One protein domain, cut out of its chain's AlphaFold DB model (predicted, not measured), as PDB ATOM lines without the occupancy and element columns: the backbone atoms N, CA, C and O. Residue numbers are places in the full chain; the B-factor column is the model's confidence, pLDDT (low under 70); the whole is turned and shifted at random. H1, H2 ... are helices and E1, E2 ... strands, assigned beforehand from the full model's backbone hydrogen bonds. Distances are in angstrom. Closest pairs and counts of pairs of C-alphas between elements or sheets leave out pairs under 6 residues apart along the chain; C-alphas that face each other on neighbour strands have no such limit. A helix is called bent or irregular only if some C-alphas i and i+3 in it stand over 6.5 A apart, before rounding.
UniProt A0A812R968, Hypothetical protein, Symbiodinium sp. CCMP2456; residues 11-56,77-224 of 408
ATOM      1  N   TRP A  11      -0.315 -14.202 123.766       55.22
ATOM      2  CA  TRP A  11      -1.742 -14.180 123.483       55.22
ATOM      3  C   TRP A  11      -2.074 -13.982 122.000       55.22
ATOM      4  O   TRP A  11      -3.089 -14.498 121.543       55.22
ATOM      5  N   VAL A  12      -1.231 -13.310 121.213       64.19
ATOM      6  CA  VAL A  12      -1.556 -13.011 119.809       64.19
ATOM      7  C   VAL A  12      -1.641 -14.276 118.947       64.19
ATOM      8  O   VAL A  12      -2.618 -14.370 118.211       64.19
ATOM      9  N   PRO A  13      -0.754 -15.299 119.034       64.62
ATOM     10  CA  PRO A  13      -0.991 -16.561 118.330       64.62
ATOM     11  C   PRO A  13      -2.315 -17.202 118.750       64.62
ATOM     12  O   PRO A  13      -2.977 -17.833 117.933       64.62
ATOM     13  N   ASN A  14      -2.752 -17.002 120.000       68.56
ATOM     14  CA  ASN A  14      -4.035 -17.522 120.467       68.56
ATOM     15  C   ASN A  14      -5.224 -16.838 119.784       68.56
ATOM     16  O   ASN A  14      -6.259 -17.489 119.652       68.56
ATOM     17  N   CYS A  15      -5.055 -15.613 119.280       71.81
ATOM     18  CA  CYS A  15      -6.043 -14.914 118.460       71.81
ATOM     19  C   CYS A  15      -6.133 -15.426 117.023       71.81
ATOM     20  O   CYS A  15      -7.114 -15.120 116.361       71.81
ATOM     21  N   PHE A  16      -5.142 -16.170 116.524       76.44
ATOM     22  CA  PHE A  16      -5.209 -16.708 115.169       76.44
ATOM     23  C   PHE A  16      -5.837 -18.106 115.169       76.44
ATOM     24  O   PHE A  16      -5.395 -18.996 115.899       76.44
ATOM     25  N   SER A  17      -6.884 -18.324 114.382       77.06
ATOM     26  CA  SER A  17      -7.396 -19.648 114.029       77.06
ATOM     27  C   SER A  17      -6.666 -20.178 112.788       77.06
ATOM     28  O   SER A  17      -5.988 -19.432 112.081       77.06
ATOM     29  N   ALA A  18      -6.729 -21.490 112.546       78.94
ATOM     30  CA  ALA A  18      -6.266 -22.035 111.273       78.94
ATOM     31  C   ALA A  18      -7.221 -21.571 110.164       78.94
ATOM     32  O   ALA A  18      -8.435 -21.619 110.344       78.94
ATOM     33  N   GLY A  19      -6.679 -21.154 109.022       81.50
ATOM     34  CA  GLY A  19      -7.467 -20.638 107.908       81.50
ATOM     35  C   GLY A  19      -7.759 -19.141 107.988       81.50
ATOM     36  O   GLY A  19      -8.744 -18.695 107.429       81.50
ATOM     37  N   MET A  20      -6.938 -18.337 108.662       86.19
ATOM     38  CA  MET A  20      -6.971 -16.873 108.525       86.19
ATOM     39  C   MET A  20      -5.952 -16.402 107.488       86.19
ATOM     40  O   MET A  20      -4.765 -16.744 107.589       86.19
ATOM     41  N   LEU A  21      -6.403 -15.578 106.538       88.25
ATOM     42  CA  LEU A  21      -5.568 -14.899 105.549       88.25
ATOM     43  C   LEU A  21      -5.102 -13.546 106.092       88.25
ATOM     44  O   LEU A  21      -5.917 -12.685 106.427       88.25
ATOM     45  N   PHE A  22      -3.790 -13.330 106.122       88.06
ATOM     46  CA  PHE A  22      -3.206 -12.071 106.565       88.06
ATOM     47  C   PHE A  22      -2.078 -11.593 105.654       88.06
ATOM     48  O   PHE A  22      -1.410 -12.374 104.981       88.06
ATOM     49  N   GLN A  23      -1.860 -10.282 105.654       86.94
ATOM     50  CA  GLN A  23      -0.747  -9.621 104.996       86.94
ATOM     51  C   GLN A  23       0.180  -9.010 106.044       86.94
ATOM     52  O   GLN A  23      -0.275  -8.344 106.981       86.94
ATOM     53  N   LYS A  24       1.484  -9.218 105.867       81.31
ATOM     54  CA  LYS A  24       2.546  -8.623 106.679       81.31
ATOM     55  C   LYS A  24       3.726  -8.287 105.773       81.31
ATOM     56  O   LYS A  24       4.121  -9.126 104.970       81.31
ATOM     57  N   ASP A  25       4.281  -7.084 105.913       77.88
ATOM     58  CA  ASP A  25       5.434  -6.624 105.119       77.88
ATOM     59  C   ASP A  25       5.211  -6.838 103.608       77.88
ATOM     60  O   ASP A  25       6.054  -7.389 102.907       77.88
ATOM     61  N   GLU A  26       4.008  -6.476 103.141       81.38
ATOM     62  CA  GLU A  26       3.520  -6.624 101.757       81.38
ATOM     63  C   GLU A  26       3.331  -8.065 101.250       81.38
ATOM     64  O   GLU A  26       2.775  -8.258 100.171       81.38
ATOM     65  N   LYS A  27       3.676  -9.080 102.047       84.69
ATOM     66  CA  LYS A  27       3.519 -10.498 101.702       84.69
ATOM     67  C   LYS A  27       2.253 -11.096 102.297       84.69
ATOM     68  O   LYS A  27       1.846 -10.729 103.401       84.69
ATOM     69  N   PHE A  28       1.649 -12.036 101.573       87.75
ATOM     70  CA  PHE A  28       0.429 -12.724 101.986       87.75
ATOM     71  C   PHE A  28       0.739 -14.085 102.599       87.75
ATOM     72  O   PHE A  28       1.614 -14.815 102.137       87.75
ATOM     73  N   PHE A  29      -0.018 -14.429 103.633       86.62
ATOM     74  CA  PHE A  29       0.141 -15.661 104.385       86.62
ATOM     75  C   PHE A  29      -1.218 -16.244 104.751       86.62
ATOM     76  O   PHE A  29      -2.131 -15.519 105.145       86.62
ATOM     77  N   LEU A  30      -1.330 -17.566 104.678       86.31
ATOM     78  CA  LEU A  30      -2.473 -18.312 105.187       86.31
ATOM     79  C   LEU A  30      -2.054 -19.092 106.427       86.31
ATOM     80  O   LEU A  30      -1.170 -19.943 106.352       86.31
ATOM     81  N   SER A  31      -2.680 -18.818 107.566       85.31
ATOM     82  CA  SER A  31      -2.419 -19.575 108.795       85.31
ATOM     83  C   SER A  31      -2.916 -21.018 108.673       85.31
ATOM     84  O   SER A  31      -4.016 -21.280 108.197       85.31
ATOM     85  N   THR A  32      -2.102 -21.973 109.111       80.44
ATOM     86  CA  THR A  32      -2.404 -23.414 109.055       80.44
ATOM     87  C   THR A  32      -2.473 -24.050 110.436       80.44
ATOM     88  O   THR A  32      -3.029 -25.134 110.594       80.44
ATOM     89  N   GLY A  33      -1.957 -23.369 111.458       75.69
ATOM     90  CA  GLY A  33      -2.021 -23.821 112.839       75.69
ATOM     91  C   GLY A  33      -1.224 -22.918 113.767       75.69
ATOM     92  O   GLY A  33      -0.585 -21.962 113.337       75.69
ATOM     93  N   LYS A  34      -1.232 -23.234 115.060       76.56
ATOM     94  CA  LYS A  34      -0.511 -22.468 116.081       76.56
ATOM     95  C   LYS A  34       0.098 -23.375 117.138       76.56
ATOM     96  O   LYS A  34      -0.453 -24.423 117.464       76.56
ATOM     97  N   THR A  35       1.215 -22.931 117.699       69.12
ATOM     98  CA  THR A  35       1.773 -23.417 118.969       69.12
ATOM     99  C   THR A  35       2.038 -22.215 119.877       69.12
ATOM    100  O   THR A  35       2.046 -21.081 119.394       69.12
ATOM    101  N   PRO A  36       2.208 -22.398 121.198       65.62
ATOM    102  CA  PRO A  36       2.505 -21.280 122.088       65.62
ATOM    103  C   PRO A  36       3.704 -20.462 121.580       65.62
ATOM    104  O   PRO A  36       4.797 -20.997 121.423       65.62
ATOM    105  N   GLY A  37       3.473 -19.179 121.289       63.34
ATOM    106  CA  GLY A  37       4.494 -18.262 120.768       63.34
ATOM    107  C   GLY A  37       4.802 -18.366 119.266       63.34
ATOM    108  O   GLY A  37       5.522 -17.511 118.767       63.34
ATOM    109  N   MET A  38       4.251 -19.332 118.517       68.69
ATOM    110  CA  MET A  38       4.512 -19.485 117.073       68.69
ATOM    111  C   MET A  38       3.231 -19.691 116.259       68.69
ATOM    112  O   MET A  38       2.358 -20.484 116.619       68.69
ATOM    113  N   LEU A  39       3.149 -19.023 115.106       75.00
ATOM    114  CA  LEU A  39       2.071 -19.194 114.134       75.00
ATOM    115  C   LEU A  39       2.605 -19.977 112.932       75.00
ATOM    116  O   LEU A  39       3.557 -19.568 112.278       75.00
ATOM    117  N   TYR A  40       1.990 -21.104 112.600       78.75
ATOM    118  CA  TYR A  40       2.290 -21.783 111.345       78.75
ATOM    119  C   TYR A  40       1.477 -21.125 110.242       78.75
ATOM    120  O   TYR A  40       0.254 -21.006 110.351       78.75
ATOM    121  N   ALA A  41       2.157 -20.683 109.191       80.69
ATOM    122  CA  ALA A  41       1.514 -20.080 108.042       80.69
ATOM    123  C   ALA A  41       2.243 -20.460 106.758       80.69
ATOM    124  O   ALA A  41       3.451 -20.687 106.752       80.69
ATOM    125  N   VAL A  42       1.496 -20.527 105.664       80.88
ATOM    126  CA  VAL A  42       2.033 -20.772 104.328       80.88
ATOM    127  C   VAL A  42       2.057 -19.461 103.565       80.88
ATOM    128  O   VAL A  42       1.095 -18.696 103.609       80.88
ATOM    129  N   HIS A  43       3.170 -19.199 102.888       84.50
ATOM    130  CA  HIS A  43       3.325 -18.033 102.032       84.50
ATOM    131  C   HIS A  43       2.466 -18.170 100.771       84.50
ATOM    132  O   HIS A  43       2.389 -19.242 100.164       84.50
ATOM    133  N   LEU A  44       1.820 -17.071 100.391       86.19
ATOM    134  CA  LEU A  44       1.013 -16.967  99.187       86.19
ATOM    135  C   LEU A  44       1.645 -15.979  98.213       86.19
ATOM    136  O   LEU A  44       2.112 -14.910  98.609       86.19
ATOM    137  N   VAL A  45       1.584 -16.314  96.928       87.44
ATOM    138  CA  VAL A  45       2.076 -15.467  95.839       87.44
ATOM    139  C   VAL A  45       0.896 -14.869  95.082       87.44
ATOM    140  O   VAL A  45      -0.084 -15.558  94.786       87.44
ATOM    141  N   GLU A  46       0.996 -13.580  94.756       89.19
ATOM    142  CA  GLU A  46       0.067 -12.917  93.842       89.19
ATOM    143  C   GLU A  46       0.325 -13.354  92.398       89.19
ATOM    144  O   GLU A  46       1.420 -13.192  91.859       89.19
ATOM    145  N   LEU A  47      -0.714 -13.867  91.748       85.81
ATOM    146  CA  LEU A  47      -0.718 -14.178  90.327       85.81
ATOM    147  C   LEU A  47      -1.065 -12.928  89.498       85.81
ATOM    148  O   LEU A  47      -1.723 -12.008  89.992       85.81
ATOM    149  N   PRO A  48      -0.695 -12.893  88.204       84.56
ATOM    150  CA  PRO A  48      -1.049 -11.795  87.301       84.56
ATOM    151  C   PRO A  48      -2.538 -11.776  86.905       84.56
ATOM    152  O   PRO A  48      -2.955 -10.915  86.132       84.56
ATOM    153  N   TRP A  49      -3.342 -12.726  87.387       84.62
ATOM    154  CA  TRP A  49      -4.770 -12.815  87.085       84.62
ATOM    155  C   TRP A  49      -5.614 -12.219  88.203       84.62
ATOM    156  O   TRP A  49      -5.235 -12.267  89.371       84.62
ATOM    157  N   ASN A  50      -6.789 -11.707  87.846       86.00
ATOM    158  CA  ASN A  50      -7.695 -11.047  88.777       86.00
ATOM    159  C   ASN A  50      -8.999 -11.829  88.920       86.00
ATOM    160  O   ASN A  50      -9.586 -12.266  87.932       86.00
ATOM    161  N   PHE A  51      -9.482 -11.936  90.154       84.88
ATOM    162  CA  PHE A  51     -10.880 -12.229  90.433       84.88
ATOM    163  C   PHE A  51     -11.688 -10.936  90.355       84.88
ATOM    164  O   PHE A  51     -11.247  -9.902  90.855       84.88
ATOM    165  N   SER A  52     -12.878 -11.000  89.759       83.50
ATOM    166  CA  SER A  52     -13.767  -9.850  89.588       83.50
ATOM    167  C   SER A  52     -15.227 -10.199  89.865       83.50
ATOM    168  O   SER A  52     -15.673 -11.301  89.544       83.50
ATOM    169  N   GLY A  53     -15.990  -9.233  90.377       74.56
ATOM    170  CA  GLY A  53     -17.446  -9.338  90.524       74.56
ATOM    171  C   GLY A  53     -17.878 -10.109  91.771       74.56
ATOM    172  O   GLY A  53     -17.122 -10.181  92.729       74.56
ATOM    173  N   LYS A  54     -19.091 -10.673  91.770       74.81
ATOM    174  CA  LYS A  54     -19.595 -11.547  92.850       74.81
ATOM    175  C   LYS A  54     -19.133 -12.996  92.646       74.81
ATOM    176  O   LYS A  54     -18.480 -13.304  91.645       74.81
ATOM    177  N   LEU A  55     -19.385 -13.883  93.606       68.62
ATOM    178  CA  LEU A  55     -19.234 -15.320  93.364       68.62
ATOM    179  C   LEU A  55     -20.262 -15.764  92.306       68.62
ATOM    180  O   LEU A  55     -21.387 -15.258  92.318       68.62
ATOM    181  N   PRO A  56     -19.893 -16.650  91.362       65.31
ATOM    182  CA  PRO A  56     -20.887 -17.278  90.500       65.31
ATOM    183  C   PRO A  56     -21.881 -18.050  91.372       65.31
ATOM    184  O   PRO A  56     -21.497 -18.577  92.418       65.31
ATOM    185  N   VAL A  77     -17.360 -11.666  99.477       68.44
ATOM    186  CA  VAL A  77     -15.922 -11.341  99.595       68.44
ATOM    187  C   VAL A  77     -15.533 -10.226  98.604       68.44
ATOM    188  O   VAL A  77     -14.773  -9.324  98.948       68.44
ATOM    189  N   LEU A  78     -16.111 -10.236  97.395       72.75
ATOM    190  CA  LEU A  78     -16.026  -9.132  96.431       72.75
ATOM    191  C   LEU A  78     -17.424  -8.677  95.996       72.75
ATOM    192  O   LEU A  78     -18.275  -9.487  95.622       72.75
ATOM    193  N   GLY A  79     -17.642  -7.363  96.016       70.19
ATOM    194  CA  GLY A  79     -18.827  -6.709  95.470       70.19
ATOM    195  C   GLY A  79     -18.794  -6.563  93.942       70.19
ATOM    196  O   GLY A  79     -17.795  -6.840  93.275       70.19
ATOM    197  N   ALA A  80     -19.899  -6.083  93.367       70.81
ATOM    198  CA  ALA A  80     -19.967  -5.783  91.936       70.81
ATOM    199  C   ALA A  80     -18.911  -4.724  91.554       70.81
ATOM    200  O   ALA A  80     -18.814  -3.686  92.202       70.81
ATOM    201  N   GLY A  81     -18.102  -5.006  90.528       72.31
ATOM    202  CA  GLY A  81     -17.036  -4.110  90.058       72.31
ATOM    203  C   GLY A  81     -15.744  -4.117  90.887       72.31
ATOM    204  O   GLY A  81     -14.780  -3.464  90.498       72.31
ATOM    205  N   GLN A  82     -15.678  -4.866  91.991       83.12
ATOM    206  CA  GLN A  82     -14.437  -5.031  92.749       83.12
ATOM    207  C   GLN A  82     -13.537  -6.086  92.107       83.12
ATOM    208  O   GLN A  82     -14.020  -7.095  91.581       83.12
ATOM    209  N   MET A  83     -12.226  -5.846  92.167       83.31
ATOM    210  CA  MET A  83     -11.206  -6.732  91.620       83.31
ATOM    211  C   MET A  83     -10.054  -6.915  92.602       83.31
ATOM    212  O   MET A  83      -9.592  -5.957  93.219       83.31
ATOM    213  N   THR A  84      -9.565  -8.145  92.704       87.69
ATOM    214  CA  THR A  84      -8.363  -8.484  93.473       87.69
ATOM    215  C   THR A  84      -7.551  -9.509  92.711       87.69
ATOM    216  O   THR A  84      -8.122 -10.411  92.093       87.69
ATOM    217  N   LYS A  85      -6.227  -9.427  92.807       89.00
ATOM    218  CA  LYS A  85      -5.352 -10.459  92.256       89.00
ATOM    219  C   LYS A  85      -5.625 -11.811  92.908       89.00
ATOM    220  O   LYS A  85      -5.924 -11.888  94.102       89.00
ATOM    221  N   ALA A  86      -5.525 -12.864  92.109       87.00
ATOM    222  CA  ALA A  86      -5.589 -14.231  92.585       87.00
ATOM    223  C   ALA A  86      -4.330 -14.547  93.398       87.00
ATOM    224  O   ALA A  86      -3.217 -14.234  92.980       87.00
ATOM    225  N   LEU A  87      -4.515 -15.174  94.553       88.75
ATOM    226  CA  LEU A  87      -3.429 -15.692  95.372       88.75
ATOM    227  C   LEU A  87      -3.312 -17.201  95.147       88.75
ATOM    228  O   LEU A  87      -4.322 -17.880  94.979       88.75
ATOM    229  N   THR A  88      -2.105 -17.748  95.168       87.44
ATOM    230  CA  THR A  88      -1.897 -19.202  95.171       87.44
ATOM    231  C   THR A  88      -0.800 -19.587  96.150       87.44
ATOM    232  O   THR A  88      -0.045 -18.731  96.617       87.44
ATOM    233  N   LEU A  89      -0.744 -20.872  96.494       83.81
ATOM    234  CA  LEU A  89       0.310 -21.406  97.342       83.81
ATOM    235  C   LEU A  89       1.647 -21.302  96.609       83.81
ATOM    236  O   LEU A  89       1.751 -21.621  95.424       83.81
ATOM    237  N   ASP A  90       2.678 -20.898  97.339       75.69
ATOM    238  CA  ASP A  90       4.052 -20.887  96.850       75.69
ATOM    239  C   ASP A  90       4.619 -22.319  96.794       75.69
ATOM    240  O   ASP A  90       5.435 -22.741  97.616       75.69
ATOM    241  N   VAL A  91       4.110 -23.128  95.861       62.69
ATOM    242  CA  VAL A  91       4.529 -24.521  95.668       62.69
ATOM    243  C   VAL A  91       5.732 -24.544  94.722       62.69
ATOM    244  O   VAL A  91       5.628 -24.897  93.553       62.69
ATOM    245  N   GLY A  92       6.894 -24.115  95.219       54.44
ATOM    246  CA  GLY A  92       8.179 -24.401  94.571       54.44
ATOM    247  C   GLY A  92       8.530 -23.581  93.323       54.44
ATOM    248  O   GLY A  92       9.315 -24.057  92.507       54.44
ATOM    249  N   ARG A  93       8.018 -22.349  93.171       50.56
ATOM    250  CA  ARG A  93       8.508 -21.394  92.146       50.56
ATOM    251  C   ARG A  93       9.573 -20.418  92.637       50.56
ATOM    252  O   ARG A  93       9.965 -19.526  91.890       50.56
ATOM    253  N   LEU A  94      10.078 -20.595  93.852       43.47
ATOM    254  CA  LEU A  94      11.157 -19.777  94.375       43.47
ATOM    255  C   LEU A  94      12.379 -20.621  94.727       43.47
ATOM    256  O   LEU A  94      12.356 -21.494  95.591       43.47
ATOM    257  N   GLU A  95      13.481 -20.228  94.102       44.16
ATOM    258  CA  GLU A  95      14.882 -20.526  94.396       44.16
ATOM    259  C   GLU A  95      15.293 -20.201  95.859       44.16
ATOM    260  O   GLU A  95      16.472 -20.233  96.197       44.16
ATOM    261  N   THR A  96      14.348 -19.887  96.758       45.25
ATOM    262  CA  THR A  96      14.602 -19.377  98.114       45.25
ATOM    263  C   THR A  96      14.400 -20.392  99.245       45.25
ATOM    264  O   THR A  96      14.619 -20.038 100.400       45.25
ATOM    265  N   GLY A  97      14.007 -21.645  98.983       45.81
ATOM    266  CA  GLY A  97      13.963 -22.694 100.024       45.81
ATOM    267  C   GLY A  97      12.951 -22.461 101.163       45.81
ATOM    268  O   GLY A  97      13.056 -23.070 102.228       45.81
ATOM    269  N   ILE A  98      11.959 -21.590 100.959       49.22
ATOM    270  CA  ILE A  98      10.932 -21.237 101.954       49.22
ATOM    271  C   ILE A  98       9.718 -22.168 101.779       49.22
ATOM    272  O   ILE A  98       8.618 -21.739 101.458       49.22
ATOM    273  N   GLY A  99       9.917 -23.477 101.952       52.88
ATOM    274  CA  GLY A  99       8.800 -24.413 102.152       52.88
ATOM    275  C   GLY A  99       8.244 -24.271 103.570       52.88
ATOM    276  O   GLY A  99       9.029 -23.980 104.463       52.88
ATOM    277  N   TRP A 100       6.927 -24.456 103.768       53.75
ATOM    278  CA  TRP A 100       6.218 -24.536 105.069       53.75
ATOM    279  C   TRP A 100       7.012 -23.992 106.267       53.75
ATOM    280  O   TRP A 100       7.454 -24.755 107.127       53.75
ATOM    281  N   GLN A 101       7.257 -22.681 106.303       57.75
ATOM    282  CA  GLN A 101       8.093 -22.134 107.361       57.75
ATOM    283  C   GLN A 101       7.230 -21.805 108.580       57.75
ATOM    284  O   GLN A 101       6.225 -21.104 108.441       57.75
ATOM    285  N   PRO A 102       7.592 -22.288 109.785       58.47
ATOM    286  CA  PRO A 102       7.007 -21.761 111.006       58.47
ATOM    287  C   PRO A 102       7.250 -20.254 111.021       58.47
ATOM    288  O   PRO A 102       8.393 -19.792 110.972       58.47
ATOM    289  N   PHE A 103       6.165 -19.488 111.033       60.81
ATOM    290  CA  PHE A 103       6.245 -18.047 111.072       60.81
ATOM    291  C   PHE A 103       6.290 -17.619 112.532       60.81
ATOM    292  O   PHE A 103       5.289 -17.591 113.255       60.81
ATOM    293  N   ASP A 104       7.492 -17.284 112.979       55.41
ATOM    294  CA  ASP A 104       7.652 -16.644 114.267       55.41
ATOM    295  C   ASP A 104       7.134 -15.206 114.159       55.41
ATOM    296  O   ASP A 104       7.835 -14.270 113.760       55.41
ATOM    297  N   LEU A 105       5.855 -15.037 114.488       55.41
ATOM    298  CA  LEU A 105       5.233 -13.726 114.578       55.41
ATOM    299  C   LEU A 105       5.884 -12.886 115.710       55.41
ATOM    300  O   LEU A 105       5.674 -11.675 115.731       55.41
ATOM    301  N   PHE A 106       6.730 -13.491 116.571       54.47
ATOM    302  CA  PHE A 106       7.188 -12.981 117.868       54.47
ATOM    303  C   PHE A 106       8.687 -12.675 118.051       54.47
ATOM    304  O   PHE A 106       8.998 -11.933 118.978       54.47
ATOM    305  N   VAL A 107       9.644 -13.110 117.222       41.50
ATOM    306  CA  VAL A 107      11.076 -13.007 117.639       41.50
ATOM    307  C   VAL A 107      11.920 -11.879 117.018       41.50
ATOM    308  O   VAL A 107      13.036 -11.632 117.478       41.50
ATOM    309  N   LYS A 108      11.434 -11.090 116.050       37.31
ATOM    310  CA  LYS A 108      12.276 -10.034 115.422       37.31
ATOM    311  C   LYS A 108      11.781  -8.588 115.482       37.31
ATOM    312  O   LYS A 108      12.423  -7.735 114.884       37.31
ATOM    313  N   CYS A 109      10.741  -8.265 116.251       37.03
ATOM    314  CA  CYS A 109      10.388  -6.850 116.464       37.03
ATOM    315  C   CYS A 109      11.184  -6.184 117.606       37.03
ATOM    316  O   CYS A 109      11.283  -4.967 117.631       37.03
ATOM    317  N   SER A 110      11.817  -6.948 118.511       38.06
ATOM    318  CA  SER A 110      12.403  -6.386 119.746       38.06
ATOM    319  C   SER A 110      13.931  -6.211 119.764       38.06
ATOM    320  O   SER A 110      14.459  -5.625 120.700       38.06
ATOM    321  N   ARG A 111      14.678  -6.641 118.733       39.41
ATOM    322  CA  ARG A 111      16.153  -6.493 118.747       39.41
ATOM    323  C   ARG A 111      16.715  -5.271 118.013       39.41
ATOM    324  O   ARG A 111      17.838  -4.897 118.317       39.41
ATOM    325  N   ASN A 112      15.964  -4.631 117.109       40.62
ATOM    326  CA  ASN A 112      16.536  -3.638 116.180       40.62
ATOM    327  C   ASN A 112      15.810  -2.276 116.097       40.62
ATOM    328  O   ASN A 112      16.015  -1.570 115.113       40.62
ATOM    329  N   ASN A 113      14.961  -1.876 117.057       46.69
ATOM    330  CA  ASN A 113      14.174  -0.622 116.951       46.69
ATOM    331  C   ASN A 113      13.355  -0.505 115.641       46.69
ATOM    332  O   ASN A 113      12.980   0.589 115.215       46.69
ATOM    333  N   GLN A 114      13.079  -1.625 114.968       43.78
ATOM    334  CA  GLN A 114      12.271  -1.627 113.757       43.78
ATOM    335  C   GLN A 114      10.805  -1.549 114.155       43.78
ATOM    336  O   GLN A 114      10.340  -2.308 115.005       43.78
ATOM    337  N   ARG A 115      10.094  -0.595 113.544       45.53
ATOM    338  CA  ARG A 115       8.669  -0.386 113.779       45.53
ATOM    339  C   ARG A 115       7.912  -1.712 113.634       45.53
ATOM    340  O   ARG A 115       8.208  -2.481 112.721       45.53
ATOM    341  N   PRO A 116       6.906  -1.950 114.478       52.66
ATOM    342  CA  PRO A 116       6.034  -3.106 114.351       52.66
ATOM    343  C   PRO A 116       5.399  -3.186 112.964       52.66
ATOM    344  O   PRO A 116       4.676  -2.283 112.536       52.66
ATOM    345  N   SER A 117       5.640  -4.291 112.265       56.62
ATOM    346  CA  SER A 117       4.968  -4.595 111.007       56.62
ATOM    347  C   SER A 117       3.455  -4.664 111.226       56.62
ATOM    348  O   SER A 117       2.960  -5.498 111.988       56.62
ATOM    349  N   LYS A 118       2.698  -3.793 110.552       70.62
ATOM    350  CA  LYS A 118       1.230  -3.783 110.611       70.62
ATOM    351  C   LYS A 118       0.685  -5.045 109.937       70.62
ATOM    352  O   LYS A 118       0.841  -5.206 108.730       70.62
ATOM    353  N   VAL A 119       0.025  -5.912 110.705       79.12
ATOM    354  CA  VAL A 119      -0.688  -7.082 110.171       79.12
ATOM    355  C   VAL A 119      -2.100  -6.671 109.758       79.12
ATOM    356  O   VAL A 119      -2.807  -6.017 110.526       79.12
ATOM    357  N   GLN A 120      -2.500  -7.043 108.545       86.62
ATOM    358  CA  GLN A 120      -3.840  -6.808 108.005       86.62
ATOM    359  C   GLN A 120      -4.503  -8.140 107.673       86.62
ATOM    360  O   GLN A 120      -3.879  -8.984 107.041       86.62
ATOM    361  N   LEU A 121      -5.749  -8.328 108.093       87.75
ATOM    362  CA  LEU A 121      -6.528  -9.542 107.842       87.75
ATOM    363  C   LEU A 121      -7.552  -9.313 106.738       87.75
ATOM    364  O   LEU A 121      -8.036  -8.192 106.568       87.75
ATOM    365  N   PHE A 122      -7.880 -10.376 106.013       87.69
ATOM    366  CA  PHE A 122      -8.808 -10.341 104.888       87.69
ATOM    367  C   PHE A 122      -9.720 -11.561 104.921       87.69
ATOM    368  O   PHE A 122      -9.255 -12.676 105.160       87.69
ATOM    369  N   ASP A 123     -10.991 -11.362 104.583       87.31
ATOM    370  CA  ASP A 123     -11.861 -12.476 104.216       87.31
ATOM    371  C   ASP A 123     -11.393 -13.077 102.893       87.31
ATOM    372  O   ASP A 123     -10.817 -12.385 102.042       87.31
ATOM    373  N   TYR A 124     -11.642 -14.365 102.693       88.00
ATOM    374  CA  TYR A 124     -11.292 -15.024 101.447       88.00
ATOM    375  C   TYR A 124     -12.186 -16.220 101.145       88.00
ATOM    376  O   TYR A 124     -12.799 -16.811 102.029       88.00
ATOM    377  N   THR A 125     -12.214 -16.596  99.871       85.06
ATOM    378  CA  THR A 125     -12.767 -17.859  99.383       85.06
ATOM    379  C   THR A 125     -11.686 -18.671  98.681       85.06
ATOM    380  O   THR A 125     -10.753 -18.126  98.083       85.06
ATOM    381  N   VAL A 126     -11.814 -19.994  98.747       84.81
ATOM    382  CA  VAL A 126     -10.936 -20.932  98.041       84.81
ATOM    383  C   VAL A 126     -11.646 -21.420  96.787       84.81
ATOM    384  O   VAL A 126     -12.806 -21.821  96.831       84.81
ATOM    385  N   HIS A 127     -10.938 -21.389  95.670       83.06
ATOM    386  CA  HIS A 127     -11.389 -21.846  94.369       83.06
ATOM    387  C   HIS A 127     -10.479 -22.964  93.880       83.06
ATOM    388  O   HIS A 127      -9.253 -22.854  93.949       83.06
ATOM    389  N   LEU A 128     -11.087 -24.023  93.355       83.56
ATOM    390  CA  LEU A 128     -10.359 -25.068  92.651       83.56
ATOM    391  C   LEU A 128     -10.105 -24.605  91.217       83.56
ATOM    392  O   LEU A 128     -11.032 -24.231  90.494       83.56
ATOM    393  N   ALA A 129      -8.837 -24.590  90.826       81.50
ATOM    394  CA  ALA A 129      -8.424 -24.306  89.467       81.50
ATOM    395  C   ALA A 129      -8.824 -25.466  88.547       81.50
ATOM    396  O   ALA A 129      -8.783 -26.634  88.927       81.50
ATOM    397  N   THR A 130      -9.184 -25.149  87.304       83.25
ATOM    398  CA  THR A 130      -9.285 -26.179  86.268       83.25
ATOM    399  C   THR A 130      -7.888 -26.699  85.937       83.25
ATOM    400  O   THR A 130      -6.909 -25.962  86.052       83.25
ATOM    401  N   LYS A 131      -7.792 -27.943  85.459       82.06
ATOM    402  CA  LYS A 131      -6.511 -28.585  85.120       82.06
ATOM    403  C   LYS A 131      -5.561 -27.707  84.271       82.06
ATOM    404  O   LYS A 131      -4.405 -27.565  84.648       82.06
ATOM    405  N   PRO A 132      -6.024 -26.989  83.223       84.12
ATOM    406  CA  PRO A 132      -5.150 -26.094  82.454       84.12
ATOM    407  C   PRO A 132      -4.612 -24.884  83.238       84.12
ATOM    408  O   PRO A 132      -3.587 -24.312  82.870       84.12
ATOM    409  N   VAL A 133      -5.337 -24.428  84.263       80.94
ATOM    410  CA  VAL A 133      -4.933 -23.313  85.132       80.94
ATOM    411  C   VAL A 133      -3.999 -23.818  86.226       80.94
ATOM    412  O   VAL A 133      -2.994 -23.168  86.503       80.94
ATOM    413  N   GLU A 134      -4.288 -24.991  86.786       83.31
ATOM    414  CA  GLU A 134      -3.416 -25.703  87.720       83.31
ATOM    415  C   GLU A 134      -2.022 -25.925  87.119       83.31
ATOM    416  O   GLU A 134      -1.036 -25.498  87.721       83.31
ATOM    417  N   ASP A 135      -1.940 -26.458  85.894       82.75
ATOM    418  CA  ASP A 135      -0.672 -26.690  85.184       82.75
ATOM    419  C   ASP A 135       0.148 -25.390  85.018       82.75
ATOM    420  O   ASP A 135       1.379 -25.390  85.081       82.75
ATOM    421  N   LYS A 136      -0.526 -24.243  84.854       80.25
ATOM    422  CA  LYS A 136       0.113 -22.920  84.728       80.25
ATOM    423  C   LYS A 136       0.516 -22.303  86.064       80.25
ATOM    424  O   LYS A 136       1.456 -21.505  86.077       80.25
ATOM    425  N   CYS A 137      -0.174 -22.630  87.155       73.69
ATOM    426  CA  CYS A 137       0.116 -22.117  88.500       73.69
ATOM    427  C   CYS A 137       1.117 -22.975  89.265       73.69
ATOM    428  O   CYS A 137       1.812 -22.455  90.130       73.69
ATOM    429  N   GLY A 138       1.164 -24.276  88.972       75.44
ATOM    430  CA  GLY A 138       1.810 -25.274  89.826       75.44
ATOM    431  C   GLY A 138       0.981 -25.656  91.060       75.44
ATOM    432  O   GLY A 138       1.473 -26.373  91.925       75.44
ATOM    433  N   CYS A 139      -0.262 -25.176  91.167       78.62
ATOM    434  CA  CYS A 139      -1.155 -25.469  92.283       78.62
ATOM    435  C   CYS A 139      -2.623 -25.427  91.838       78.62
ATOM    436  O   CYS A 139      -3.041 -24.499  91.142       78.62
ATOM    437  N   GLY A 140      -3.411 -26.410  92.280       80.62
ATOM    438  CA  GLY A 140      -4.851 -26.486  92.026       80.62
ATOM    439  C   GLY A 140      -5.697 -25.536  92.884       80.62
ATOM    440  O   GLY A 140      -6.901 -25.441  92.674       80.62
ATOM    441  N   PHE A 141      -5.097 -24.823  93.844       83.56
ATOM    442  CA  PHE A 141      -5.811 -23.925  94.752       83.56
ATOM    443  C   PHE A 141      -5.549 -22.458  94.416       83.56
ATOM    444  O   PHE A 141      -4.407 -21.989  94.392       83.56
ATOM    445  N   LEU A 142      -6.637 -21.718  94.222       86.38
ATOM    446  CA  LEU A 142      -6.640 -20.273  94.051       86.38
ATOM    447  C   LEU A 142      -7.430 -19.630  95.183       86.38
ATOM    448  O   LEU A 142      -8.566 -20.000  95.465       86.38
ATOM    449  N   ILE A 143      -6.837 -18.639  95.825       88.12
ATOM    450  CA  ILE A 143      -7.440 -17.885  96.911       88.12
ATOM    451  C   ILE A 143      -7.901 -16.540  96.355       88.12
ATOM    452  O   ILE A 143      -7.128 -15.775  95.769       88.12
ATOM    453  N   ARG A 144      -9.186 -16.253  96.549       87.31
ATOM    454  CA  ARG A 144      -9.819 -14.973  96.241       87.31
ATOM    455  C   ARG A 144     -10.023 -14.225  97.546       87.31
ATOM    456  O   ARG A 144     -10.804 -14.668  98.379       87.31
ATOM    457  N   ARG A 145      -9.339 -13.098  97.724       88.88
ATOM    458  CA  ARG A 145      -9.439 -12.278  98.940       88.88
ATOM    459  C   ARG A 145     -10.439 -11.137  98.796       88.88
ATOM    460  O   ARG A 145     -10.748 -10.717  97.684       88.88
ATOM    461  N   GLY A 146     -10.878 -10.594  99.922       84.75
ATOM    462  CA  GLY A 146     -11.667  -9.373  99.973       84.75
ATOM    463  C   GLY A 146     -10.833  -8.117  99.727       84.75
ATOM    464  O   GLY A 146      -9.605  -8.105  99.877       84.75
ATOM    465  N   VAL A 147     -11.514  -7.031  99.345       84.50
ATOM    466  CA  VAL A 147     -10.890  -5.699  99.216       84.50
ATOM    467  C   VAL A 147     -10.659  -5.071 100.588       84.50
ATOM    468  O   VAL A 147      -9.667  -4.376 100.801       84.50
ATOM    469  N   LYS A 148     -11.587  -5.308 101.517       84.81
ATOM    470  CA  LYS A 148     -11.559  -4.723 102.852       84.81
ATOM    471  C   LYS A 148     -10.499  -5.414 103.701       84.81
ATOM    472  O   LYS A 148     -10.507  -6.637 103.820       84.81
ATOM    473  N   SER A 149      -9.609  -4.621 104.285       87.19
ATOM    474  CA  SER A 149      -8.669  -5.097 105.291       87.19
ATOM    475  C   SER A 149      -9.175  -4.798 106.697       87.19
ATOM    476  O   SER A 149      -9.847  -3.794 106.948       87.19
ATOM    477  N   PHE A 150      -8.835  -5.684 107.623       83.25
ATOM    478  CA  PHE A 150      -9.231  -5.603 109.020       83.25
ATOM    479  C   PHE A 150      -8.002  -5.596 109.929       83.25
ATOM    480  O   PHE A 150      -6.977  -6.219 109.643       83.25
ATOM    481  N   SER A 151      -8.115  -4.899 111.060       84.69
ATOM    482  CA  SER A 151      -7.225  -5.139 112.199       84.69
ATOM    483  C   SER A 151      -7.591  -6.465 112.875       84.69
ATOM    484  O   SER A 151      -8.714  -6.935 112.714       84.69
ATOM    485  N   LEU A 152      -6.681  -7.046 113.666       83.12
ATOM    486  CA  LEU A 152      -6.937  -8.297 114.396       83.12
ATOM    487  C   LEU A 152      -8.236  -8.249 115.205       83.12
ATOM    488  O   LEU A 152      -9.082  -9.124 115.069       83.12
ATOM    489  N   VAL A 153      -8.426  -7.186 115.984       84.69
ATOM    490  CA  VAL A 153      -9.621  -7.016 116.819       84.69
ATOM    491  C   VAL A 153     -10.881  -6.881 115.968       84.69
ATOM    492  O   VAL A 153     -11.877  -7.547 116.231       84.69
ATOM    493  N   ALA A 154     -10.836  -6.060 114.914       85.81
ATOM    494  CA  ALA A 154     -11.980  -5.880 114.024       85.81
ATOM    495  C   ALA A 154     -12.343  -7.172 113.280       85.81
ATOM    496  O   ALA A 154     -13.523  -7.457 113.116       85.81
ATOM    497  N   TYR A 155     -11.348  -7.961 112.871       85.38
ATOM    498  CA  TYR A 155     -11.559  -9.238 112.196       85.38
ATOM    499  C   TYR A 155     -12.218 -10.260 113.126       85.38
ATOM    500  O   TYR A 155     -13.226 -10.844 112.756       85.38
ATOM    501  N   LEU A 156     -11.721 -10.408 114.358       85.31
ATOM    502  CA  LEU A 156     -12.294 -11.324 115.356       85.31
ATOM    503  C   LEU A 156     -13.754 -11.003 115.692       85.31
ATOM    504  O   LEU A 156     -14.545 -11.901 115.988       85.31
ATOM    505  N   VAL A 157     -14.111  -9.718 115.679       86.88
ATOM    506  CA  VAL A 157     -15.502  -9.282 115.824       86.88
ATOM    507  C   VAL A 157     -16.279  -9.570 114.537       86.88
ATOM    508  O   VAL A 157     -17.373 -10.114 114.609       86.88
ATOM    509  N   HIS A 158     -15.722  -9.269 113.362       85.00
ATOM    510  CA  HIS A 158     -16.372  -9.533 112.077       85.00
ATOM    511  C   HIS A 158     -16.740 -11.015 111.891       85.00
ATOM    512  O   HIS A 158     -17.876 -11.322 111.537       85.00
ATOM    513  N   THR A 159     -15.820 -11.928 112.209       83.19
ATOM    514  CA  THR A 159     -16.013 -13.384 112.115       83.19
ATOM    515  C   THR A 159     -16.717 -13.992 113.330       83.19
ATOM    516  O   THR A 159     -16.989 -15.189 113.348       83.19
ATOM    517  N   SER A 160     -17.029 -13.191 114.355       85.38
ATOM    518  CA  SER A 160     -17.570 -13.643 115.647       85.38
ATOM    519  C   SER A 160     -16.665 -14.618 116.427       85.38
ATOM    520  O   SER A 160     -17.079 -15.160 117.454       85.38
ATOM    521  N   GLU A 161     -15.406 -14.801 116.013       84.44
ATOM    522  CA  GLU A 161     -14.414 -15.629 116.716       84.44
ATOM    523  C   GLU A 161     -14.082 -15.086 118.115       84.44
ATOM    524  O   GLU A 161     -13.721 -15.857 119.008       84.44
ATOM    525  N   ILE A 162     -14.302 -13.787 118.358       86.00
ATOM    526  CA  ILE A 162     -14.155 -13.154 119.680       86.00
ATOM    527  C   ILE A 162     -14.961 -13.870 120.781       86.00
ATOM    528  O   ILE A 162     -14.540 -13.919 121.939       86.00
ATOM    529  N   LEU A 163     -16.092 -14.496 120.428       86.19
ATOM    530  CA  LEU A 163     -16.932 -15.256 121.358       86.19
ATOM    531  C   LEU A 163     -16.261 -16.554 121.836       86.19
ATOM    532  O   LEU A 163     -16.518 -17.004 122.954       86.19
ATOM    533  N   GLN A 164     -15.382 -17.147 121.028       85.25
ATOM    534  CA  GLN A 164     -14.698 -18.410 121.331       85.25
ATOM    535  C   GLN A 164     -13.397 -18.203 122.118       85.25
ATOM    536  O   GLN A 164     -12.861 -19.142 122.704       85.25
ATOM    537  N   MET A 165     -12.903 -16.968 122.195       83.44
ATOM    538  CA  MET A 165     -11.634 -16.656 122.847       83.44
ATOM    539  C   MET A 165     -11.676 -16.817 124.371       83.44
ATOM    540  O   MET A 165     -12.713 -16.651 125.020       83.44
ATOM    541  N   HIS A 166     -10.521 -17.107 124.971       84.81
ATOM    542  CA  HIS A 166     -10.390 -17.182 126.423       84.81
ATOM    543  C   HIS A 166     -10.472 -15.784 127.065       84.81
ATOM    544  O   HIS A 166      -9.969 -14.806 126.511       84.81
ATOM    545  N   SER A 167     -11.056 -15.682 128.268       85.94
ATOM    546  CA  SER A 167     -11.211 -14.410 129.006       85.94
ATOM    547  C   SER A 167      -9.874 -13.686 129.230       85.94
ATOM    548  O   SER A 167      -9.798 -12.466 129.096       85.94
ATOM    549  N   ALA A 168      -8.808 -14.442 129.518       82.62
ATOM    550  CA  ALA A 168      -7.444 -13.917 129.648       82.62
ATOM    551  C   ALA A 168      -6.965 -13.226 128.359       82.62
ATOM    552  O   ALA A 168      -6.600 -12.062 128.399       82.62
ATOM    553  N   THR A 169      -7.106 -13.881 127.203       80.75
ATOM    554  CA  THR A 169      -6.698 -13.334 125.895       80.75
ATOM    555  C   THR A 169      -7.464 -12.060 125.533       80.75
ATOM    556  O   THR A 169      -6.899 -11.138 124.958       80.75
ATOM    557  N   ILE A 170      -8.746 -11.972 125.904       84.06
ATOM    558  CA  ILE A 170      -9.548 -10.749 125.726       84.06
ATOM    559  C   ILE A 170      -9.078  -9.640 126.684       84.06
ATOM    560  O   ILE A 170      -9.111  -8.465 126.335       84.06
ATOM    561  N   SER A 171      -8.619 -10.000 127.884       83.94
ATOM    562  CA  SER A 171      -8.054  -9.033 128.838       83.94
ATOM    563  C   SER A 171      -6.742  -8.461 128.317       83.94
ATOM    564  O   SER A 171      -6.549  -7.256 128.392       83.94
ATOM    565  N   ASP A 172      -5.893  -9.304 127.730       80.75
ATOM    566  CA  ASP A 172      -4.639  -8.872 127.117       80.75
ATOM    567  C   ASP A 172      -4.887  -7.956 125.905       80.75
ATOM    568  O   ASP A 172      -4.220  -6.937 125.752       80.75
ATOM    569  N   LEU A 173      -5.900  -8.272 125.087       79.94
ATOM    570  CA  LEU A 173      -6.363  -7.420 123.985       79.94
ATOM    571  C   LEU A 173      -6.797  -6.026 124.457       79.94
ATOM    572  O   LEU A 173      -6.472  -5.027 123.820       79.94
ATOM    573  N   LEU A 174      -7.557  -5.962 125.552       83.25
ATOM    574  CA  LEU A 174      -8.027  -4.704 126.133       83.25
ATOM    575  C   LEU A 174      -6.892  -3.930 126.801       83.25
ATOM    576  O   LEU A 174      -6.823  -2.714 126.652       83.25
ATOM    577  N   PHE A 175      -5.981  -4.629 127.475       80.88
ATOM    578  CA  PHE A 175      -4.791  -4.036 128.071       80.88
ATOM    579  C   PHE A 175      -3.894  -3.387 127.010       80.88
ATOM    580  O   PHE A 175      -3.452  -2.260 127.199       80.88
ATOM    581  N   GLU A 176      -3.696  -4.047 125.866       73.62
ATOM    582  CA  GLU A 176      -2.952  -3.487 124.726       73.62
ATOM    583  C   GLU A 176      -3.634  -2.238 124.140       73.62
ATOM    584  O   GLU A 176      -2.972  -1.346 123.614       73.62
ATOM    585  N   ALA A 177      -4.961  -2.149 124.258       73.38
ATOM    586  CA  ALA A 177      -5.740  -0.979 123.871       73.38
ATOM    587  C   ALA A 177      -5.814   0.116 124.954       73.38
ATOM    588  O   ALA A 177      -6.584   1.061 124.795       73.38
ATOM    589  N   ASP A 178      -5.043  -0.021 126.039       76.69
ATOM    590  CA  ASP A 178      -5.046   0.836 127.233       76.69
ATOM    591  C   ASP A 178      -6.407   0.906 127.960       76.69
ATOM    592  O   ASP A 178      -6.733   1.851 128.677       76.69
ATOM    593  N   ILE A 179      -7.228  -0.138 127.807       82.00
ATOM    594  CA  ILE A 179      -8.512  -0.284 128.495       82.00
ATOM    595  C   ILE A 179      -8.306  -1.189 129.708       82.00
ATOM    596  O   ILE A 179      -8.260  -2.418 129.608       82.00
ATOM    597  N   ARG A 180      -8.213  -0.580 130.890       78.56
ATOM    598  CA  ARG A 180      -8.089  -1.316 132.154       78.56
ATOM    599  C   ARG A 180      -9.461  -1.701 132.694       78.56
ATOM    600  O   ARG A 180     -10.339  -0.859 132.858       78.56
ATOM    601  N   LEU A 181      -9.619  -2.982 133.013       82.19
ATOM    602  CA  LEU A 181     -10.813  -3.523 133.657       82.19
ATOM    603  C   LEU A 181     -10.465  -4.168 135.003       82.19
ATOM    604  O   LEU A 181      -9.355  -4.685 135.159       82.19
ATOM    605  N   PRO A 182     -11.406  -4.197 135.965       80.44
ATOM    606  CA  PRO A 182     -11.245  -4.960 137.199       80.44
ATOM    607  C   PRO A 182     -10.929  -6.439 136.926       80.44
ATOM    608  O   PRO A 182     -11.478  -7.031 135.990       80.44
ATOM    609  N   LYS A 183     -10.088  -7.062 137.765       73.88
ATOM    610  CA  LYS A 183      -9.629  -8.458 137.591       73.88
ATOM    611  C   LYS A 183     -10.789  -9.461 137.458       73.88
ATOM    612  O   LYS A 183     -10.718 -10.360 136.623       73.88
ATOM    613  N   ASN A 184     -11.890  -9.224 138.173       79.69
ATOM    614  CA  ASN A 184     -13.065 -10.107 138.225       79.69
ATOM    615  C   ASN A 184     -14.130  -9.775 137.166       79.69
ATOM    616  O   ASN A 184     -15.290 -10.162 137.283       79.69
ATOM    617  N   THR A 185     -13.763  -9.032 136.118       86.75
ATOM    618  CA  THR A 185     -14.720  -8.672 135.071       86.75
ATOM    619  C   THR A 185     -15.141  -9.901 134.266       86.75
ATOM    620  O   THR A 185     -14.297 -10.675 133.800       86.75
ATOM    621  N   SER A 186     -16.448 -10.061 134.044       88.25
ATOM    622  CA  SER A 186     -16.984 -11.168 133.254       88.25
ATOM    623  C   SER A 186     -16.485 -11.123 131.804       88.25
ATOM    624  O   SER A 186     -16.249 -10.057 131.230       88.25
ATOM    625  N   LYS A 187     -16.356 -12.294 131.167       89.44
ATOM    626  CA  LYS A 187     -15.988 -12.390 129.742       89.44
ATOM    627  C   LYS A 187     -16.948 -11.586 128.853       89.44
ATOM    628  O   LYS A 187     -16.493 -10.925 127.927       89.44
ATOM    629  N   ALA A 188     -18.247 -11.605 129.154       89.50
ATOM    630  CA  ALA A 188     -19.250 -10.855 128.404       89.50
ATOM    631  C   ALA A 188     -19.018  -9.340 128.489       89.50
ATOM    632  O   ALA A 188     -19.008  -8.667 127.458       89.50
ATOM    633  N   LEU A 189     -18.726  -8.807 129.684       88.88
ATOM    634  CA  LEU A 189     -18.431  -7.384 129.845       88.88
ATOM    635  C   LEU A 189     -17.119  -6.991 129.147       88.88
ATOM    636  O   LEU A 189     -17.064  -5.941 128.509       88.88
ATOM    637  N   LYS A 190     -16.096  -7.859 129.174       90.50
ATOM    638  CA  LYS A 190     -14.860  -7.660 128.393       90.50
ATOM    639  C   LYS A 190     -15.153  -7.564 126.893       90.50
ATOM    640  O   LYS A 190     -14.689  -6.636 126.242       90.50
ATOM    641  N   ILE A 191     -15.967  -8.471 126.345       90.69
ATOM    642  CA  ILE A 191     -16.339  -8.439 124.921       90.69
ATOM    643  C   ILE A 191     -17.134  -7.170 124.599       90.69
ATOM    644  O   ILE A 191     -16.828  -6.514 123.607       90.69
ATOM    645  N   ARG A 192     -18.090  -6.757 125.445       91.50
ATOM    646  CA  ARG A 192     -18.828  -5.496 125.246       91.50
ATOM    647  C   ARG A 192     -17.886  -4.289 125.156       91.50
ATOM    648  O   ARG A 192     -18.074  -3.455 124.279       91.50
ATOM    649  N   ARG A 193     -16.823  -4.242 125.968       90.06
ATOM    650  CA  ARG A 193     -15.792  -3.192 125.866       90.06
ATOM    651  C   ARG A 193     -14.978  -3.257 124.580       90.06
ATOM    652  O   ARG A 193     -14.700  -2.216 123.999       90.06
ATOM    653  N   VAL A 194     -14.661  -4.453 124.085       88.62
ATOM    654  CA  VAL A 194     -14.018  -4.608 122.768       88.62
ATOM    655  C   VAL A 194     -14.905  -4.040 121.652       88.62
ATOM    656  O   VAL A 194     -14.413  -3.351 120.763       88.62
ATOM    657  N   LEU A 195     -16.222  -4.270 121.713       90.06
ATOM    658  CA  LEU A 195     -17.176  -3.738 120.728       90.06
ATOM    659  C   LEU A 195     -17.276  -2.203 120.747       90.06
ATOM    660  O   LEU A 195     -17.702  -1.600 119.763       90.06
ATOM    661  N   GLU A 196     -16.901  -1.561 121.853       88.81
ATOM    662  CA  GLU A 196     -16.921  -0.104 121.992       88.81
ATOM    663  C   GLU A 196     -15.704   0.587 121.364       88.81
ATOM    664  O   GLU A 196     -15.757   1.802 121.163       88.81
ATOM    665  N   MET A 197     -14.654  -0.164 121.018       86.19
ATOM    666  CA  MET A 197     -13.420   0.372 120.447       86.19
ATOM    667  C   MET A 197     -13.648   1.000 119.066       86.19
ATOM    668  O   MET A 197     -14.291   0.410 118.194       86.19
ATOM    669  N   ASP A 198     -13.019   2.151 118.815       84.38
ATOM    670  CA  ASP A 198     -13.115   2.858 117.529       84.38
ATOM    671  C   ASP A 198     -12.611   2.008 116.360       84.38
ATOM    672  O   ASP A 198     -13.175   2.023 115.265       84.38
ATOM    673  N   SER A 199     -11.583   1.186 116.595       82.94
ATOM    674  CA  SER A 199     -11.070   0.252 115.590       82.94
ATOM    675  C   SER A 199     -12.130  -0.745 115.118       82.94
ATOM    676  O   SER A 199     -12.086  -1.162 113.962       82.94
ATOM    677  N   VAL A 200     -13.072  -1.114 115.989       85.19
ATOM    678  CA  VAL A 200     -14.167  -2.042 115.688       85.19
ATOM    679  C   VAL A 200     -15.337  -1.289 115.064       85.19
ATOM    680  O   VAL A 200     -15.756  -1.655 113.969       85.19
ATOM    681  N   LYS A 201     -15.801  -0.198 115.686       87.06
ATOM    682  CA  LYS A 201     -16.928   0.614 115.187       87.06
ATOM    683  C   LYS A 201     -16.712   1.137 113.766       87.06
ATOM    684  O   LYS A 201     -17.646   1.163 112.974       87.06
ATOM    685  N   ASN A 202     -15.477   1.500 113.425       84.75
ATOM    686  CA  ASN A 202     -15.155   2.030 112.100       84.75
ATOM    687  C   ASN A 202     -15.055   0.943 111.015       84.75
ATOM    688  O   ASN A 202     -15.177   1.249 109.831       84.75
ATOM    689  N   HIS A 203     -14.807  -0.320 111.386       82.19
ATOM    690  CA  HIS A 203     -14.529  -1.397 110.426       82.19
ATOM    691  C   HIS A 203     -15.602  -2.485 110.388       82.19
ATOM    692  O   HIS A 203     -15.674  -3.209 109.397       82.19
ATOM    693  N   VAL A 204     -16.448  -2.621 111.404       84.69
ATOM    694  CA  VAL A 204     -17.475  -3.667 111.489       84.69
ATOM    695  C   VAL A 204     -18.863  -3.037 111.392       84.69
ATOM    696  O   VAL A 204     -19.112  -1.976 111.951       84.69
ATOM    697  N   SER A 205     -19.779  -3.678 110.660       86.19
ATOM    698  CA  SER A 205     -21.168  -3.222 110.546       86.19
ATOM    699  C   SER A 205     -21.897  -3.279 111.886       86.19
ATOM    700  O   SER A 205     -21.768  -4.253 112.629       86.19
ATOM    701  N   GLN A 206     -22.740  -2.276 112.146       87.12
ATOM    702  CA  GLN A 206     -23.529  -2.194 113.378       87.12
ATOM    703  C   GLN A 206     -24.422  -3.427 113.584       87.12
ATOM    704  O   GLN A 206     -24.504  -3.939 114.692       87.12
ATOM    705  N   SER A 207     -24.980  -3.991 112.507       86.00
ATOM    706  CA  SER A 207     -25.761  -5.236 112.554       86.00
ATOM    707  C   SER A 207     -24.979  -6.429 113.114       86.00
ATOM    708  O   SER A 207     -25.525  -7.239 113.856       86.00
ATOM    709  N   THR A 208     -23.688  -6.537 112.794       84.75
ATOM    710  CA  THR A 208     -22.808  -7.589 113.321       84.75
ATOM    711  C   THR A 208     -22.513  -7.356 114.798       84.75
ATOM    712  O   THR A 208     -22.545  -8.298 115.586       84.75
ATOM    713  N   ILE A 209     -22.273  -6.101 115.186       88.31
ATOM    714  CA  ILE A 209     -22.055  -5.714 116.585       88.31
ATOM    715  C   ILE A 209     -23.297  -6.039 117.426       88.31
ATOM    716  O   ILE A 209     -23.175  -6.629 118.499       88.31
ATOM    717  N   ASP A 210     -24.484  -5.696 116.931       89.12
ATOM    718  CA  ASP A 210     -25.747  -5.942 117.624       89.12
ATOM    719  C   ASP A 210     -26.070  -7.438 117.706       89.12
ATOM    720  O   ASP A 210     -26.529  -7.905 118.746       89.12
ATOM    721  N   ASN A 211     -25.736  -8.222 116.673       89.50
ATOM    722  CA  ASN A 211     -25.848  -9.680 116.728       89.50
ATOM    723  C   ASN A 211     -24.947 -10.281 117.822       89.50
ATOM    724  O   ASN A 211     -25.383 -11.126 118.600       89.50
ATOM    725  N   ILE A 212     -23.702  -9.811 117.952       89.44
ATOM    726  CA  ILE A 212     -22.806 -10.281 119.020       89.44
ATOM    727  C   ILE A 212     -23.360  -9.911 120.398       89.44
ATOM    728  O   ILE A 212     -23.332 -10.747 121.298       89.44
ATOM    729  N   LYS A 213     -23.898  -8.697 120.569       90.69
ATOM    730  CA  LYS A 213     -24.567  -8.300 121.820       90.69
ATOM    731  C   LYS A 213     -25.743  -9.221 122.138       90.69
ATOM    732  O   LYS A 213     -25.800  -9.743 123.244       90.69
ATOM    733  N   LEU A 214     -26.592  -9.506 121.152       90.88
ATOM    734  CA  LEU A 214     -27.720 -10.423 121.303       90.88
ATOM    735  C   LEU A 214     -27.264 -11.822 121.744       90.88
ATOM    736  O   LEU A 214     -27.860 -12.410 122.643       90.88
ATOM    737  N   ILE A 215     -26.188 -12.354 121.154       90.50
ATOM    738  CA  ILE A 215     -25.630 -13.656 121.548       90.50
ATOM    739  C   ILE A 215     -25.124 -13.622 122.997       90.50
ATOM    740  O   ILE A 215     -25.341 -14.581 123.740       90.50
ATOM    741  N   LEU A 216     -24.464 -12.537 123.418       90.69
ATOM    742  CA  LEU A 216     -24.012 -12.376 124.804       90.69
ATOM    743  C   LEU A 216     -25.193 -12.328 125.779       90.69
ATOM    744  O   LEU A 216     -25.164 -13.022 126.794       90.69
ATOM    745  N   ASP A 217     -26.246 -11.583 125.444       89.50
ATOM    746  CA  ASP A 217     -27.446 -11.460 126.273       89.50
ATOM    747  C   ASP A 217     -28.157 -12.815 126.410       89.50
ATOM    748  O   ASP A 217     -28.487 -13.242 127.516       89.50
ATOM    749  N   GLN A 218     -28.283 -13.574 125.315       89.19
ATOM    750  CA  GLN A 218     -28.828 -14.935 125.341       89.19
ATOM    751  C   GLN A 218     -27.990 -15.896 126.198       89.19
ATOM    752  O   GLN A 218     -28.541 -16.779 126.861       89.19
ATOM    753  N   GLN A 219     -26.659 -15.767 126.188       87.38
ATOM    754  CA  GLN A 219     -25.781 -16.576 127.038       87.38
ATOM    755  C   GLN A 219     -25.937 -16.220 128.523       87.38
ATOM    756  O   GLN A 219     -25.939 -17.120 129.365       87.38
ATOM    757  N   GLU A 220     -26.096 -14.937 128.851       87.38
ATOM    758  CA  GLU A 220     -26.350 -14.474 130.220       87.38
ATOM    759  C   GLU A 220     -27.741 -14.901 130.715       87.38
ATOM    760  O   GLU A 220     -27.863 -15.407 131.831       87.38
ATOM    761  N   GLU A 221     -28.781 -14.794 129.885       86.50
ATOM    762  CA  GLU A 221     -30.131 -15.253 130.224       86.50
ATOM    763  C   GLU A 221     -30.205 -16.761 130.457       86.50
ATOM    764  O   GLU A 221     -30.849 -17.200 131.409       86.50
ATOM    765  N   LYS A 222     -29.541 -17.567 129.618       86.12
ATOM    766  CA  LYS A 222     -29.478 -19.023 129.817       86.12
ATOM    767  C   LYS A 222     -28.853 -19.371 131.165       86.12
ATOM    768  O   LYS A 222     -29.360 -20.256 131.844       86.12
ATOM    769  N   ARG A 223     -27.805 -18.645 131.571       80.00
ATOM    770  CA  ARG A 223     -27.152 -18.822 132.878       80.00
ATOM    771  C   ARG A 223     -28.051 -18.420 134.046       80.00
ATOM    772  O   ARG A 223     -28.030 -19.096 135.070       80.00
ATOM    773  N   LYS A 224     -28.844 -17.354 133.905       82.62
ATOM    774  CA  LYS A 224     -29.826 -16.941 134.924       82.62
ATOM    775  C   LYS A 224     -30.953 -17.965 135.058       82.62
ATOM    776  O   LYS A 224     -31.171 -18.481 136.143       82.62
TER     777      LYS A 224
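What this domain is: This is residues 11 to 56 and 77 to 224 of the 408 residues of the protein "Hypothetical protein" of Symbiodinium sp. CCMP2456 (UniProt A0A812R968). What shape is this? One seven-stranded sheet, curled like part of a barrel and folded back on itself, makes one lobe, and helices H3 to H7 gather in a second. H3 and H1 lie where the lobes meet, H2 is at the far end of the sheet, and residues 110 to 115 of a long link stick out. What is it made of? The printed part has 194 residues with seven named helices and seven named strands, in the order H1 E1 E2 E3 E4 E5 E6 H2 E7 H3 H4 H5 H6 H7, class mixed. The sheet runs E5 E1 E2 E3 E4 E7 E6, antiparallel throughout. The whole is compact, with a radius of gyration of the C-alphas of 18.8 A and spans of 58 by 45 by 27 A.

How they stand to each other: How does the sheet run? E1, residues 21 to 24, E2, residues 27 to 35, and E3, residues 38 to 52, form a meander, each strand the antiparallel neighbour of the one before, with N 22 and O 29, and N 30 and O 42, each 2.9 A apart, within hydrogen-bond range. Likewise within range are N 23 and O 120 of E5, residues 120 to 122, 2.8 A; N 47 and O 86 of E4, residues 83 to 89, 2.8 A; N 87 and O 143 of E7, residues 141 to 145, 2.9 A; and N 125 of E6, residues 124 to 128, and O 144, 2.8 A. It is a folded sheet, bent back into two leaves: E5 E1 E2 face E4 E7 E6, with E3 as the hinge. Which helices are on it? H1, residues 12 to 15, is on it at a height over the sheet of 8.3 A. H2, residues 131 to 137, only grazes it with residues 133 to 137, and H3, residues 152 to 158, with residues 152 to 156. How do the others stand? H5, residues 187 to 195, touches H4, residues 167 to 176, the closest C-alphas being those of Lys 187 and Ser 167, 5.2 A apart. H7, residues 206 to 224, only just touches H5, with 3 pairs of C-alphas within 8 A, by its residues 209 to 216 alone, opposite ways at a shallow tilt of 12 degrees; the closest are Ala 188 and Leu 216, 6.2 A. H6, residues 198 to 201, touches H3, closest at the C-alphas of Val 200 and Ala 154, 4.7 A. Are the helix backbones complete? Every O i to N i+4 pair is within hydrogen-bond range in H3, H4, H5 and H7, and 2 of 3 in H2; H1 and H6 are too short for such a pair.

Where its parts are: Where are the anchors? H1 begins at C-alpha 12 (-1.556, -13.011, 119.809), and H7 ends at C-alpha 224 (-29.826, -16.941, 134.924). Which elements are long? E3 measures 34.4 A, H7 26.9 A, E2 21.6 A and E4 19.5 A.

The domain as a whole: Is it unbroken? Residues 57 to 76 are not printed, and C-alphas 56 and 77 are 11.9 A apart across the cut. Where is confidence low? Mean pLDDT of the printed part is 77.9; 38 residues are under 70, among them 91 to 117, in the long link E4 to E5.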